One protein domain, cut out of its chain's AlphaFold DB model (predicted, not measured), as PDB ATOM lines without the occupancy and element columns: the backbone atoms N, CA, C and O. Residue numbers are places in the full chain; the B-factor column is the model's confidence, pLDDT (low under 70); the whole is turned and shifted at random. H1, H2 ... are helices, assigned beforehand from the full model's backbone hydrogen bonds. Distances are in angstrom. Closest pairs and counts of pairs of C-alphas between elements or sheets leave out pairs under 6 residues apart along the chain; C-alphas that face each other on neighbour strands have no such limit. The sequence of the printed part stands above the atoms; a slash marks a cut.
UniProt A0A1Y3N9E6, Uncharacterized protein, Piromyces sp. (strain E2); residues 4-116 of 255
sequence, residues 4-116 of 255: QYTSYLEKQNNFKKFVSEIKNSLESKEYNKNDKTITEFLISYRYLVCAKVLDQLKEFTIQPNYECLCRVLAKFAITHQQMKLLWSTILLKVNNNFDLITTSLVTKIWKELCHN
ATOM      1  N   GLN A   4     138.609 148.152 150.630       87.25
ATOM      2  CA  GLN A   4     138.293 147.426 151.862       87.25
ATOM      3  C   GLN A   4     137.129 146.443 151.673       87.25
ATOM      4  O   GLN A   4     137.196 145.308 152.141       87.25
ATOM      5  N   TYR A   5     136.086 146.838 150.936       91.69
ATOM      6  CA  TYR A   5     134.936 145.977 150.656       91.69
ATOM      7  C   TYR A   5     135.331 144.737 149.853       91.69
ATOM      8  O   TYR A   5     134.951 143.618 150.200       91.69
ATOM      9  N   THR A   6     136.120 144.926 148.795       94.00
ATOM     10  CA  THR A   6     136.567 143.817 147.945       94.00
ATOM     11  C   THR A   6     137.472 142.864 148.721       94.00
ATOM     12  O   THR A   6     137.273 141.654 148.648       94.00
ATOM     13  N   SER A   7     138.386 143.395 149.545       95.31
ATOM     14  CA  SER A   7     139.248 142.576 150.409       95.31
ATOM     15  C   SER A   7     138.447 141.765 151.435       95.31
ATOM     16  O   SER A   7     138.729 140.585 151.658       95.31
ATOM     17  N   TYR A   8     137.416 142.360 152.043       96.44
ATOM     18  CA  TYR A   8     136.550 141.646 152.981       96.44
ATOM     19  C   TYR A   8     135.805 140.491 152.298       96.44
ATOM     20  O   TYR A   8     135.772 139.381 152.835       96.44
ATOM     21  N   LEU A   9     135.231 140.736 151.114       96.81
ATOM     22  CA  LEU A   9     134.500 139.723 150.349       96.81
ATOM     23  C   LEU A   9     135.389 138.563 149.901       96.81
ATOM     24  O   LEU A   9     134.961 137.413 149.955       96.81
ATOM     25  N   GLU A  10     136.621 138.844 149.487       97.19
ATOM     26  CA  GLU A  10     137.583 137.804 149.126       97.19
ATOM     27  C   GLU A  10     137.879 136.891 150.325       97.19
ATOM     28  O   GLU A  10     137.729 135.670 150.234       97.19
ATOM     29  N   LYS A  11     138.181 137.481 151.492       97.56
ATOM     30  CA  LYS A  11     138.366 136.732 152.748       97.56
ATOM     31  C   LYS A  11     137.128 135.911 153.102       97.56
ATOM     32  O   LYS A  11     137.247 134.747 153.473       97.56
ATOM     33  N   GLN A  12     135.942 136.501 152.957       97.62
ATOM     34  CA  GLN A  12     134.672 135.827 153.211       97.62
ATOM     35  C   GLN A  12     134.487 134.607 152.305       97.62
ATOM     36  O   GLN A  12     134.116 133.541 152.790       97.62
ATOM     37  N   ASN A  13     134.743 134.739 151.006       98.19
ATOM     38  CA  ASN A  13     134.573 133.646 150.051       98.19
ATOM     39  C   ASN A  13     135.561 132.506 150.316       98.19
ATOM     40  O   ASN A  13     135.155 131.343 150.340       98.19
ATOM     41  N   ASN A  14     136.821 132.839 150.602       98.19
ATOM     42  CA  ASN A  14     137.836 131.856 150.977       98.19
ATOM     43  C   ASN A  14     137.434 131.107 152.254       98.19
ATOM     44  O   ASN A  14     137.485 129.879 152.300       98.19
ATOM     45  N   PHE A  15     136.947 131.834 153.262       98.12
ATOM     46  CA  PHE A  15     136.467 131.242 154.505       98.12
ATOM     47  C   PHE A  15     135.247 130.333 154.293       98.12
ATOM     48  O   PHE A  15     135.225 129.213 154.799       98.12
ATOM     49  N   LYS A  16     134.254 130.761 153.501       98.12
ATOM     50  CA  LYS A  16     133.081 129.939 153.151       98.12
ATOM     51  C   LYS A  16     133.478 128.637 152.467       98.12
ATOM     52  O   LYS A  16     132.966 127.582 152.834       98.12
ATOM     53  N   LYS A  17     134.376 128.718 151.480       98.06
ATOM     54  CA  LYS A  17     134.874 127.552 150.749       98.06
ATOM     55  C   LYS A  17     135.528 126.562 151.710       98.06
ATOM     56  O   LYS A  17     135.132 125.403 151.737       98.06
ATOM     57  N   PHE A  18     136.422 127.049 152.564       96.50
ATOM     58  CA  PHE A  18     137.104 126.235 153.564       96.50
ATOM     59  C   PHE A  18     136.140 125.560 154.555       96.50
ATOM     60  O   PHE A  18     136.226 124.360 154.802       96.50
ATOM     61  N   VAL A  19     135.169 126.305 155.090       96.81
ATOM     62  CA  VAL A  19     134.149 125.746 155.993       96.81
ATOM     63  C   VAL A  19     133.299 124.682 155.289       96.81
ATOM     64  O   VAL A  19     132.973 123.663 155.895       96.81
ATOM     65  N   SER A  20     132.962 124.896 154.014       95.75
ATOM     66  CA  SER A  20     132.215 123.933 153.196       95.75
ATOM     67  C   SER A  20     133.009 122.647 152.957       95.75
ATOM     68  O   SER A  20     132.476 121.558 153.134       95.75
ATOM     69  N   GLU A  21     134.301 122.753 152.637       93.81
ATOM     70  CA  GLU A  21     135.195 121.599 152.470       93.81
ATOM     71  C   GLU A  21     135.281 120.761 153.750       93.81
ATOM     72  O   GLU A  21     135.109 119.542 153.702       93.81
ATOM     73  N   ILE A  22     135.455 121.408 154.911       91.62
ATOM     74  CA  ILE A  22     135.466 120.709 156.205       91.62
ATOM     75  C   ILE A  22     134.122 120.031 156.473       91.62
ATOM     76  O   ILE A  22     134.090 118.869 156.878       91.62
ATOM     77  N   LYS A  23     133.008 120.740 156.252       92.81
ATOM     78  CA  LYS A  23     131.667 120.186 156.455       92.81
ATOM     79  C   LYS A  23     131.444 118.951 155.577       92.81
ATOM     80  O   LYS A  23     131.018 117.922 156.092       92.81
ATOM     81  N   ASN A  24     131.791 119.028 154.295       92.06
ATOM     82  CA  ASN A  24     131.628 117.924 153.353       92.06
ATOM     83  C   ASN A  24     132.505 116.721 153.727       92.06
ATOM     84  O   ASN A  24     132.016 115.597 153.699       92.06
ATOM     85  N   SER A  25     133.761 116.945 154.133       88.44
ATOM     86  CA  SER A  25     134.667 115.868 154.572       88.44
ATOM     87  C   SER A  25     134.174 115.171 155.852       88.44
ATOM     88  O   SER A  25     134.319 113.956 156.024       88.44
ATOM     89  N   LEU A  26     133.529 115.919 156.757       87.56
ATOM     90  CA  LEU A  26     132.874 115.349 157.936       87.56
ATOM     91  C   LEU A  26     131.632 114.527 157.573       87.56
ATOM     92  O   LEU A  26     131.456 113.423 158.092       87.56
ATOM     93  N   GLU A  27     130.774 115.049 156.697       88.38
ATOM     94  CA  GLU A  27     129.550 114.369 156.257       88.38
ATOM     95  C   GLU A  27     129.858 113.104 155.443       88.38
ATOM     96  O   GLU A  27     129.182 112.086 155.610       88.38
ATOM     97  N   SER A  28     130.928 113.114 154.639       89.31
ATOM     98  CA  SER A  28     131.393 111.956 153.866       89.31
ATOM     99  C   SER A  28     132.068 110.872 154.716       89.31
ATOM    100  O   SER A  28     132.381 109.792 154.207       89.31
ATOM    101  N   LYS A  29     132.277 111.127 156.017       84.69
ATOM    102  CA  LYS A  29     132.987 110.243 156.953       84.69
ATOM    103  C   LYS A  29     134.382 109.839 156.460       84.69
ATOM    104  O   LYS A  29     134.869 108.760 156.799       84.69
ATOM    105  N   GLU A  30     135.050 110.695 155.685       78.06
ATOM    106  CA  GLU A  30     136.408 110.447 155.173       78.06
ATOM    107  C   GLU A  30     137.419 110.154 156.286       78.06
ATOM    108  O   GLU A  30     138.368 109.400 156.082       78.06
ATOM    109  N   TYR A  31     137.188 110.685 157.488       74.50
ATOM    110  CA  TYR A  31     138.029 110.434 158.656       74.50
ATOM    111  C   TYR A  31     138.088 108.957 159.077       74.50
ATOM    112  O   TYR A  31     139.108 108.539 159.617       74.50
ATOM    113  N   ASN A  32     137.065 108.151 158.770       76.44
ATOM    114  CA  ASN A  32     137.071 106.714 159.066       76.44
ATOM    115  C   ASN A  32     138.082 105.929 158.219       76.44
ATOM    116  O   ASN A  32     138.367 104.781 158.535       76.44
ATOM    117  N   LYS A  33     138.597 106.510 157.127       78.94
ATOM    118  CA  LYS A  33     139.518 105.826 156.209       78.94
ATOM    119  C   LYS A  33     140.995 106.019 156.569       78.94
ATOM    120  O   LYS A  33     141.827 105.289 156.045       78.94
ATOM    121  N   ASN A  34     141.316 106.985 157.435       69.44
ATOM    122  CA  ASN A  34     142.681 107.507 157.574       69.44
ATOM    123  C   ASN A  34     143.237 107.473 159.016       69.44
ATOM    124  O   ASN A  34     144.161 108.229 159.296       69.44
ATOM    125  N   ASP A  35     142.677 106.670 159.933       75.69
ATOM    126  CA  ASP A  35     143.118 106.574 161.347       75.69
ATOM    127  C   ASP A  35     143.355 107.940 162.026       75.69
ATOM    128  O   ASP A  35     144.291 108.149 162.803       75.69
ATOM    129  N   LYS A  36     142.504 108.920 161.707       72.69
ATOM    130  CA  LYS A  36     142.658 110.292 162.195       72.69
ATOM    131  C   LYS A  36     142.344 110.394 163.686       72.69
ATOM    132  O   LYS A  36     141.395 109.799 164.194       72.69
ATOM    133  N   THR A  37     143.137 111.197 164.391       76.00
ATOM    134  CA  THR A  37     143.042 111.354 165.851       76.00
ATOM    135  C   THR A  37     141.836 112.200 166.285       76.00
ATOM    136  O   THR A  37     141.374 113.084 165.564       76.00
ATOM    137  N   ILE A  38     141.367 111.994 167.525       70.50
ATOM    138  CA  ILE A  38     140.303 112.785 168.187       70.50
ATOM    139  C   ILE A  38     140.569 114.302 168.099       70.50
ATOM    140  O   ILE A  38     139.640 115.106 168.011       70.50
ATOM    141  N   THR A  39     141.837 114.714 168.081       72.94
ATOM    142  CA  THR A  39     142.253 116.117 167.958       72.94
ATOM    143  C   THR A  39     141.794 116.749 166.639       72.94
ATOM    144  O   THR A  39     141.326 117.888 166.633       72.94
ATOM    145  N   GLU A  40     141.850 116.010 165.529       74.50
ATOM    146  CA  GLU A  40     141.350 116.477 164.227       74.50
ATOM    147  C   GLU A  40     139.821 116.597 164.213       74.50
ATOM    148  O   GLU A  40     139.263 117.522 163.613       74.50
ATOM    149  N   PHE A  41     139.133 115.727 164.953       71.50
ATOM    150  CA  PHE A  41     137.686 115.806 165.138       71.50
ATOM    151  C   PHE A  41     137.279 117.069 165.923       71.50
ATOM    152  O   PHE A  41     136.344 117.776 165.537       71.50
ATOM    153  N   LEU A  42     138.028 117.425 166.974       73.94
ATOM    154  CA  LEU A  42     137.789 118.644 167.761       73.94
ATOM    155  C   LEU A  42     138.013 119.932 166.957       73.94
ATOM    156  O   LEU A  42     137.263 120.898 167.123       73.94
ATOM    157  N   ILE A  43     139.021 119.958 166.078       76.38
ATOM    158  CA  ILE A  43     139.241 121.084 165.155       76.38
ATOM    159  C   ILE A  43     138.038 121.216 164.218       76.38
ATOM    160  O   ILE A  43     137.508 122.314 164.041       76.38
ATOM    161  N   SER A  44     137.547 120.093 163.698       79.94
ATOM    162  CA  SER A  44     136.410 120.059 162.779       79.94
ATOM    163  C   SER A  44     135.101 120.546 163.424       79.94
ATOM    164  O   SER A  44     134.324 121.255 162.779       79.94
ATOM    165  N   TYR A  45     134.882 120.294 164.722       85.75
ATOM    166  CA  TYR A  45     133.692 120.784 165.436       85.75
ATOM    167  C   TYR A  45     133.589 122.320 165.465       85.75
ATOM    168  O   TYR A  45     132.496 122.875 165.342       85.75
ATOM    169  N   ARG A  46     134.718 123.042 165.562       90.69
ATOM    170  CA  ARG A  46     134.714 124.521 165.533       90.69
ATOM    171  C   ARG A  46     134.161 125.057 164.213       90.69
ATOM    172  O   ARG A  46     133.425 126.045 164.198       90.69
ATOM    173  N   TYR A  47     134.466 124.380 163.113       95.50
ATOM    174  CA  TYR A  47     133.998 124.765 161.785       95.50
ATOM    175  C   TYR A  47     132.566 124.312 161.495       95.50
ATOM    176  O   TYR A  47     131.886 124.985 160.727       95.50
ATOM    177  N   LEU A  48     132.042 123.288 162.183       94.88
ATOM    178  CA  LEU A  48     130.603 122.987 162.162       94.88
ATOM    179  C   LEU A  48     129.769 124.142 162.728       94.88
ATOM    180  O   LEU A  48     128.737 124.503 162.158       94.88
ATOM    181  N   VAL A  49     130.235 124.772 163.814       95.88
ATOM    182  CA  VAL A  49     129.595 125.983 164.353       95.88
ATOM    183  C   VAL A  49     129.617 127.101 163.312       95.88
ATOM    184  O   VAL A  49     128.597 127.750 163.084       95.88
ATOM    185  N   CYS A  50     130.747 127.290 162.626       97.69
ATOM    186  CA  CYS A  50     130.864 128.276 161.552       97.69
ATOM    187  C   CYS A  50     129.889 127.988 160.405       97.69
ATOM    188  O   CYS A  50     129.183 128.895 159.973       97.69
ATOM    189  N   ALA A  51     129.790 126.735 159.958       97.44
ATOM    190  CA  ALA A  51     128.874 126.333 158.897       97.44
ATOM    191  C   ALA A  51     127.416 126.643 159.256       97.44
ATOM    192  O   ALA A  51     126.681 127.186 158.435       97.44
ATOM    193  N   LYS A  52     127.015 126.367 160.504       97.38
ATOM    194  CA  LYS A  52     125.676 126.694 161.007       97.38
ATOM    195  C   LYS A  52     125.411 128.202 161.005       97.38
ATOM    196  O   LYS A  52     124.341 128.626 160.579       97.38
ATOM    197  N   VAL A  53     126.375 129.011 161.450       98.31
ATOM    198  CA  VAL A  53     126.262 130.482 161.427       98.31
ATOM    199  C   VAL A  53     126.133 131.000 159.993       98.31
ATOM    200  O   VAL A  53     125.283 131.844 159.721       98.31
ATOM    201  N   LEU A  54     126.946 130.487 159.065       98.31
ATOM    202  CA  LEU A  54     126.901 130.881 157.654       98.31
ATOM    203  C   LEU A  54     125.562 130.510 156.995       98.31
ATOM    204  O   LEU A  54     125.026 131.312 156.233       98.31
ATOM    205  N   ASP A  55     124.992 129.346 157.323       98.00
ATOM    206  CA  ASP A  55     123.676 128.927 156.824       98.00
ATOM    207  C   ASP A  55     122.538 129.805 157.378       98.00
ATOM    208  O   ASP A  55     121.689 130.273 156.619       98.00
ATOM    209  N   GLN A  56     122.566 130.139 158.675       97.94
ATOM    210  CA  GLN A  56     121.616 131.087 159.281       97.94
ATOM    211  C   GLN A  56     121.709 132.503 158.686       97.94
ATOM    212  O   GLN A  56     120.756 133.278 158.755       97.94
ATOM    213  N   LEU A  57     122.856 132.863 158.108       98.44
ATOM    214  CA  LEU A  57     123.095 134.171 157.501       98.44
ATOM    215  C   LEU A  57     123.081 134.137 155.969       98.44
ATOM    216  O   LEU A  57     123.453 135.135 155.353       98.44
ATOM    217  N   LYS A  58     122.634 133.045 155.332       97.56
ATOM    218  CA  LYS A  58     122.668 132.860 153.864       97.56
ATOM    219  C   LYS A  58     121.984 133.960 153.050       97.56
ATOM    220  O   LYS A  58     122.370 134.195 151.913       97.56
ATOM    221  N   GLU A  59     121.011 134.644 153.645       97.81
ATOM    222  CA  GLU A  59     120.286 135.766 153.033       97.81
ATOM    223  C   GLU A  59     121.095 137.073 153.012       97.81
ATOM    224  O   GLU A  59     120.771 137.989 152.261       97.81
ATOM    225  N   PHE A  60     122.151 137.181 153.820       98.12
ATOM    226  CA  PHE A  60     123.012 138.357 153.844       98.12
ATOM    227  C   PHE A  60     124.145 138.222 152.830       98.12
ATOM    228  O   PHE A  60     124.897 137.245 152.840       98.12
ATOM    229  N   THR A  61     124.334 139.263 152.017       97.25
ATOM    230  CA  THR A  61     125.485 139.390 151.111       97.25
ATOM    231  C   THR A  61     126.806 139.401 151.887       97.25
ATOM    232  O   THR A  61     127.771 138.730 151.512       97.25
ATOM    233  N   ILE A  62     126.831 140.148 152.995       98.00
ATOM    234  CA  ILE A  62     127.971 140.236 153.907       98.00
ATOM    235  C   ILE A  62     127.738 139.292 155.075       98.00
ATOM    236  O   ILE A  62     126.716 139.365 155.747       98.00
ATOM    237  N   GLN A  63     128.701 138.422 155.324       98.38
ATOM    238  CA  GLN A  63     128.709 137.387 156.345       98.38
ATOM    239  C   GLN A  63     130.049 137.410 157.099       98.38
ATOM    240  O   GLN A  63     130.997 138.070 156.664       98.38
ATOM    241  N   PRO A  64     130.160 136.714 158.239       98.12
ATOM    242  CA  PRO A  64     131.431 136.553 158.936       98.12
ATOM    243  C   PRO A  64     132.493 135.908 158.039       98.12
ATOM    244  O   PRO A  64     132.197 134.978 157.290       98.12
ATOM    245  N   ASN A  65     133.735 136.381 158.132       97.38
ATOM    246  CA  ASN A  65     134.845 135.921 157.292       97.38
ATOM    247  C   ASN A  65     135.975 135.210 158.063       97.38
ATOM    248  O   ASN A  65     137.015 134.930 157.475       97.38
ATOM    249  N   TYR A  66     135.795 134.908 159.354       97.12
ATOM    250  CA  TYR A  66     136.735 134.093 160.135       97.12
ATOM    251  C   TYR A  66     136.054 133.345 161.294       97.12
ATOM    252  O   TYR A  66     134.991 133.737 161.781       97.12
ATOM    253  N   GLU A  67     136.705 132.278 161.767       96.88
ATOM    254  CA  GLU A  67     136.178 131.326 162.763       96.88
ATOM    255  C   GLU A  67     135.781 131.981 164.090       96.88
ATOM    256  O   GLU A  67     134.679 131.760 164.601       96.88
ATOM    257  N   CYS A  68     136.654 132.825 164.637       96.94
ATOM    258  CA  CYS A  68     136.436 133.422 165.951       96.94
ATOM    259  C   CYS A  68     135.181 134.315 165.965       96.94
ATOM    260  O   CYS A  68     134.423 134.303 166.936       96.94
ATOM    261  N   LEU A  69     134.890 135.012 164.860       97.94
ATOM    262  CA  LEU A  69     133.672 135.810 164.722       97.94
ATOM    263  C   LEU A  69     132.420 134.935 164.737       97.94
ATOM    264  O   LEU A  69     131.488 135.225 165.485       97.94
ATOM    265  N   CYS A  70     132.415 133.840 163.972       98.25
ATOM    266  CA  CYS A  70     131.313 132.879 163.978       98.25
ATOM    267  C   CYS A  70     131.053 132.322 165.379       98.25
ATOM    268  O   CYS A  70     129.906 132.247 165.808       98.25
ATOM    269  N   ARG A  71     132.103 131.971 166.128       96.69
ATOM    270  CA  ARG A  71     131.947 131.464 167.498       96.69
ATOM    271  C   ARG A  71     131.364 132.491 168.451       96.69
ATOM    272  O   ARG A  71     130.519 132.140 169.269       96.69
ATOM    273  N   VAL A  72     131.806 133.743 168.361       98.00
ATOM    274  CA  VAL A  72     131.262 134.819 169.196       98.00
ATOM    275  C   VAL A  72     129.797 135.076 168.852       98.00
ATOM    276  O   VAL A  72     128.987 135.225 169.761       98.00
ATOM    277  N   LEU A  73     129.433 135.047 167.569       98.25
ATOM    278  CA  LEU A  73     128.036 135.145 167.145       98.25
ATOM    279  C   LEU A  73     127.197 133.986 167.688       98.25
ATOM    280  O   LEU A  73     126.190 134.235 168.339       98.25
ATOM    281  N   ALA A  74     127.638 132.738 167.502       97.19
ATOM    282  CA  ALA A  74     126.924 131.550 167.978       97.19
ATOM    283  C   ALA A  74     126.802 131.482 169.509       97.19
ATOM    284  O   ALA A  74     125.857 130.895 170.026       97.19
ATOM    285  N   LYS A  75     127.751 132.082 170.239       96.19
ATOM    286  CA  LYS A  75     127.697 132.194 171.703       96.19
ATOM    287  C   LYS A  75     126.551 133.092 172.175       96.19
ATOM    288  O   LYS A  75     126.015 132.858 173.251       96.19
ATOM    289  N   PHE A  76     126.232 134.144 171.425       96.06
ATOM    290  CA  PHE A  76     125.227 135.132 171.823       96.06
ATOM    291  C   PHE A  76     123.868 134.894 171.169       96.06
ATOM    292  O   PHE A  76     122.840 135.062 171.812       96.06
ATOM    293  N   ALA A  77     123.864 134.492 169.904       95.62
ATOM    294  CA  ALA A  77     122.670 134.273 169.115       95.62
ATOM    295  C   ALA A  77     122.537 132.788 168.774       95.62
ATOM    296  O   ALA A  77     123.241 132.264 167.912       95.62
ATOM    297  N   ILE A  78     121.620 132.111 169.457       93.06
ATOM    298  CA  ILE A  78     121.415 130.666 169.313       93.06
ATOM    299  C   ILE A  78     120.333 130.396 168.268       93.06
ATOM    300  O   ILE A  78     120.476 129.507 167.418       93.06
ATOM    301  N   THR A  79     119.262 131.191 168.291       94.81
ATOM    302  CA  THR A  79     118.170 131.075 167.323       94.81
ATOM    303  C   THR A  79     118.487 131.808 166.023       94.81
ATOM    304  O   THR A  79     119.243 132.780 165.981       94.81
ATOM    305  N   HIS A  80     117.847 131.372 164.939       96.25
ATOM    306  CA  HIS A  80     117.962 132.023 163.634       96.25
ATOM    307  C   HIS A  80     117.532 133.502 163.697       96.25
ATOM    308  O   HIS A  80     118.195 134.367 163.131       96.25
ATOM    309  N   GLN A  81     116.470 133.812 164.450       96.12
ATOM    310  CA  GLN A  81     115.979 135.181 164.624       96.12
ATOM    311  C   GLN A  81     116.984 136.064 165.376       96.12
ATOM    312  O   GLN A  81     117.251 137.184 164.939       96.12
ATOM    313  N   GLN A  82     117.588 135.557 166.458       96.94
ATOM    314  CA  GLN A  82     118.656 136.263 167.173       96.94
ATOM    315  C   GLN A  82     119.863 136.518 166.268       96.94
ATOM    316  O   GLN A  82     120.418 137.615 166.286       96.94
ATOM    317  N   MET A  83     120.247 135.526 165.455       98.25
ATOM    318  CA  MET A  83     121.410 135.614 164.570       98.25
ATOM    319  C   MET A  83     121.210 136.703 163.515       98.25
ATOM    320  O   MET A  83     122.060 137.578 163.353       98.25
ATOM    321  N   LYS A  84     120.042 136.713 162.858       98.00
ATOM    322  CA  LYS A  84     119.667 137.747 161.885       98.00
ATOM    323  C   LYS A  84     119.588 139.136 162.517       98.00
ATOM    324  O   LYS A  84     120.105 140.095 161.943       98.00
ATOM    325  N   LEU A  85     118.971 139.258 163.695       97.94
ATOM    326  CA  LEU A  85     118.856 140.529 164.420       97.94
ATOM    327  C   LEU A  85     120.229 141.091 164.810       97.94
ATOM    328  O   LEU A  85     120.519 142.260 164.558       97.94
ATOM    329  N   LEU A  86     121.088 140.260 165.403       98.50
ATOM    330  CA  LEU A  86     122.430 140.667 165.806       98.50
ATOM    331  C   LEU A  86     123.258 141.075 164.585       98.50
ATOM    332  O   LEU A  86     123.837 142.161 164.571       98.50
ATOM    333  N   TRP A  87     123.277 140.239 163.547       98.56
ATOM    334  CA  TRP A  87     124.093 140.482 162.363       98.56
ATOM    335  C   TRP A  87     123.643 141.714 161.572       98.56
ATOM    336  O   TRP A  87     124.469 142.570 161.262       98.56
ATOM    337  N   SER A  88     122.339 141.879 161.331       98.31
ATOM    338  CA  SER A  88     121.803 143.096 160.698       98.31
ATOM    339  C   SER A  88     122.163 144.365 161.477       98.31
ATOM    340  O   SER A  88     122.594 145.350 160.881       98.31
ATOM    341  N   THR A  89     122.078 144.330 162.810       98.38
ATOM    342  CA  THR A  89     122.446 145.473 163.661       98.38
ATOM    343  C   THR A  89     123.941 145.792 163.581       98.38
ATOM    344  O   THR A  89     124.317 146.964 163.545       98.38
ATOM    345  N   ILE A  90     124.806 144.772 163.516       98.50
ATOM    346  CA  ILE A  90     126.250 144.951 163.293       98.50
ATOM    347  C   ILE A  90     126.494 145.662 161.962       98.50
ATOM    348  O   ILE A  90     127.187 146.677 161.947       98.50
ATOM    349  N   LEU A  91     125.891 145.172 160.874       97.94
ATOM    350  CA  LEU A  91     126.058 145.747 159.536       97.94
ATOM    351  C   LEU A  91     125.601 147.212 159.474       97.94
ATOM    352  O   LEU A  91     126.315 148.052 158.927       97.94
ATOM    353  N   LEU A  92     124.462 147.533 160.099       97.88
ATOM    354  CA  LEU A  92     123.964 148.908 160.200       97.88
ATOM    355  C   LEU A  92     124.939 149.823 160.950       97.88
ATOM    356  O   LEU A  92     125.163 150.957 160.535       97.88
ATOM    357  N   LYS A  93     125.548 149.339 162.040       97.81
ATOM    358  CA  LYS A  93     126.472 150.146 162.846       97.81
ATOM    359  C   LYS A  93     127.828 150.376 162.201       97.81
ATOM    360  O   LYS A  93     128.417 151.429 162.428       97.81
ATOM    361  N   VAL A  94     128.345 149.408 161.446       96.75
ATOM    362  CA  VAL A  94     129.650 149.574 160.790       96.75
ATOM    363  C   VAL A  94     129.580 150.437 159.537       96.75
ATOM    364  O   VAL A  94     130.619 150.906 159.089       96.75
ATOM    365  N   ASN A  95     128.383 150.674 158.986       95.12
ATOM    366  CA  ASN A  95     128.147 151.587 157.865       95.12
ATOM    367  C   ASN A  95     129.149 151.390 156.706       95.12
ATOM    368  O   ASN A  95     129.860 152.308 156.306       95.12
ATOM    369  N   ASN A  96     129.239 150.157 156.201       93.31
ATOM    370  CA  ASN A  96     130.176 149.716 155.157       93.31
ATOM    371  C   ASN A  96     131.676 149.704 155.523       93.31
ATOM    372  O   ASN A  96     132.500 149.380 154.667       93.31
ATOM    373  N   ASN A  97     132.052 149.992 156.771       94.75
ATOM    374  CA  ASN A  97     133.423 149.842 157.260       94.75
ATOM    375  C   ASN A  97     133.613 148.486 157.961       94.75
ATOM    376  O   ASN A  97     133.624 148.377 159.188       94.75
ATOM    377  N   PHE A  98     133.724 147.425 157.160       94.88
ATOM    378  CA  PHE A  98     133.727 146.040 157.646       94.88
ATOM    379  C   PHE A  98     134.965 145.663 158.473       94.88
ATOM    380  O   PHE A  98     134.904 144.710 159.247       94.88
ATOM    381  N   ASP A  99     136.048 146.441 158.389       93.06
ATOM    382  CA  ASP A  99     137.245 146.258 159.221       93.06
ATOM    383  C   ASP A  99     136.960 146.517 160.712       93.06
ATOM    384  O   ASP A  99     137.662 146.014 161.589       93.06
ATOM    385  N   LEU A 100     135.882 147.249 161.021       96.19
ATOM    386  CA  LEU A 100     135.425 147.479 162.392       96.19
ATOM    387  C   LEU A 100     134.703 146.267 163.001       96.19
ATOM    388  O   LEU A 100     134.449 146.260 164.212       96.19
ATOM    389  N   ILE A 101     134.366 145.241 162.202       97.44
ATOM    390  CA  ILE A 101     133.681 144.033 162.682       97.44
ATOM    391  C   ILE A 101     134.657 143.175 163.496       97.44
ATOM    392  O   ILE A 101     135.317 142.251 163.020       97.44
ATOM    393  N   THR A 102     134.699 143.485 164.783       97.69
ATOM    394  CA  THR A 102     135.510 142.808 165.793       97.69
ATOM    395  C   THR A 102     134.620 142.053 166.775       97.69
ATOM    396  O   THR A 102     133.450 142.381 166.980       97.69
ATOM    397  N   THR A 103     135.177 141.049 167.445       97.75
ATOM    398  CA  THR A 103     134.470 140.282 168.488       97.75
ATOM    399  C   THR A 103     134.009 141.157 169.663       97.75
ATOM    400  O   THR A 103     132.957 140.903 170.262       97.75
ATOM    401  N   SER A 104     134.753 142.224 169.970       98.00
ATOM    402  CA  SER A 104     134.379 143.224 170.974       98.00
ATOM    403  C   SER A 104     133.164 144.046 170.533       98.00
ATOM    404  O   SER A 104     132.247 144.235 171.336       98.00
ATOM    405  N   LEU A 105     133.101 144.459 169.259       98.25
ATOM    406  CA  LEU A 105     131.933 145.140 168.696       98.25
ATOM    407  C   LEU A 105     130.685 144.256 168.775       98.25
ATOM    408  O   LEU A 105     129.650 144.721 169.251       98.25
ATOM    409  N   VAL A 106     130.789 142.979 168.390       98.50
ATOM    410  CA  VAL A 106     129.675 142.016 168.491       98.50
ATOM    411  C   VAL A 106     129.161 141.926 169.927       98.50
ATOM    412  O   VAL A 106     127.962 142.054 170.166       98.50
ATOM    413  N   THR A 107     130.069 141.778 170.895       98.25
ATOM    414  CA  THR A 107     129.714 141.689 172.320       98.25
ATOM    415  C   THR A 107     129.013 142.957 172.812       98.25
ATOM    416  O   THR A 107     128.026 142.878 173.544       98.25
ATOM    417  N   LYS A 108     129.507 144.136 172.415       98.44
ATOM    418  CA  LYS A 108     128.909 145.425 172.779       98.44
ATOM    419  C   LYS A 108     127.497 145.559 172.206       98.44
ATOM    420  O   LYS A 108     126.571 145.869 172.948       98.44
ATOM    421  N   ILE A 109     127.325 145.273 170.916       98.38
ATOM    422  CA  ILE A 109     126.031 145.365 170.230       98.38
ATOM    423  C   ILE A 109     125.024 144.382 170.818       98.38
ATOM    424  O   ILE A 109     123.884 144.762 171.063       98.38
ATOM    425  N   TRP A 110     125.437 143.144 171.098       97.94
ATOM    426  CA  TRP A 110     124.552 142.164 171.717       97.94
ATOM    427  C   TRP A 110     124.032 142.636 173.078       97.94
ATOM    428  O   TRP A 110     122.830 142.574 173.333       97.94
ATOM    429  N   LYS A 111     124.911 143.181 173.931       97.25
ATOM    430  CA  LYS A 111     124.494 143.766 175.213       97.25
ATOM    431  C   LYS A 111     123.484 144.886 175.002       97.25
ATOM    432  O   LYS A 111     122.450 144.884 175.658       97.25
ATOM    433  N   GLU A 112     123.746 145.817 174.091       97.62
ATOM    434  CA  GLU A 112     122.814 146.912 173.803       97.62
ATOM    435  C   GLU A 112     121.445 146.409 173.313       97.62
ATOM    436  O   GLU A 112     120.417 146.921 173.754       97.62
ATOM    437  N   LEU A 113     121.416 145.372 172.465       97.44
ATOM    438  CA  LEU A 113     120.175 144.734 172.018       97.44
ATOM    439  C   LEU A 113     119.393 144.123 173.188       97.44
ATOM    440  O   LEU A 113     118.194 144.365 173.291       97.44
ATOM    441  N   CYS A 114     120.065 143.411 174.100       95.44
ATOM    442  CA  CYS A 114     119.417 142.787 175.262       95.44
ATOM    443  C   CYS A 114     118.815 143.813 176.237       95.44
ATOM    444  O   CYS A 114     117.791 143.545 176.862       95.44
ATOM    445  N   HIS A 115     119.420 145.002 176.358       95.88
ATOM    446  CA  HIS A 115     118.890 146.085 177.199       95.88
ATOM    447  C   HIS A 115     117.724 146.836 176.540       95.88
ATOM    448  O   HIS A 115     117.003 147.582 177.206       95.88
ATOM    449  N   ASN A 116     117.519 146.667 175.233       96.88
ATOM    450  CA  ASN A 116     116.438 147.326 174.528       96.88
ATOM    451  C   ASN A 116     115.119 146.571 174.740       96.88
ATOM    452  O   ASN A 116     114.943 145.448 174.268       96.88
TER     453      ASN A 116
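Overview. This is residues 4 to 116 of the 255 residues of an uncharacterized protein of Piromyces sp. (strain E2) (UniProt A0A1Y3N9E6). A long helix, H1, runs along one side of an elongated domain; the chain then turns at a tip that holds the short H2 and folds back as H3, which crosses the second half of H1 steeply. At the end of the domain away from that tip, H4 and H6 run side by side with H5 set steeply to both, and H3 leads into this cluster of three helices with its last residues. Residues 32 to 39, at the tip, stick out. The printed part has 113 residues with six named helices, H1 to H6 in order along the chain, and no named strand: its class is all helix. It is compact, with a radius of gyration of the C-alphas of 15.3 A, and spans 49 by 32 by 22 A.

Along the chain. H1, residues 4 to 27, begins with C-alpha 4 at (138.293, 147.426, 151.862) and is 34.5 A long. H2 is residues 30 to 33. H3, residues 38 to 56, begins with C-alpha 38 at (140.303, 112.785, 168.187) and is 27.6 A long. H4 is residues 67 to 76, 14.7 A. H5 is residues 80 to 94, 21.3 A. H6, residues 103 to 115, is 18.8 A long and ends with C-alpha 115 at (118.890, 146.085, 177.199).

Arrangement. H1 touches H3 with residues 16 to 26 alone, at a steep tilt of 56 degrees, opposite ways; the closest C-alphas, of Val 19 and Tyr 47, are 5.9 A apart. H2 touches no helix. H3 touches H4 with residues 46 to 54 alone, at a steep tilt of 66 degrees, the closest C-alphas being those of Cys 50 and Cys 70, 5.2 A apart. H3 and H5 touch about perpendicular, at 77 degrees, with the C-alphas of Gln 56 and His 80 closest, 5.8 A apart. H4 and H5 only just touch, with 3 pairs of C-alphas within 8 A, the closest those of Leu 73 and Met 83, 7.1 A apart. H4 and H6 touch at a shallow tilt of 14 degrees, the same way; their closest C-alphas, of Leu 69 and Thr 103, are 5.9 A apart. H5 and H6 touch at a steep tilt of 66 degrees, opposite ways, closest at the C-alphas of Leu 86 and Trp 110, 6.5 A apart. The helix packing is mostly crossed, with helices that touch mostly not at a shallow tilt. H1 is apart from H5 and H6. In H1, H4, H5 and H6 every O i to N i+4 pair is within hydrogen-bond range, in H3 13 of 15 are, and H2 is too short for such a pair.

Size, cuts and confidence. The two C-alphas farthest apart are those of Lys 33 and Asn 116, 50.9 A. The printed part has no cut and no long link. The mean pLDDT of the printed part is 93.3, and residue 34 is the one residue under 70.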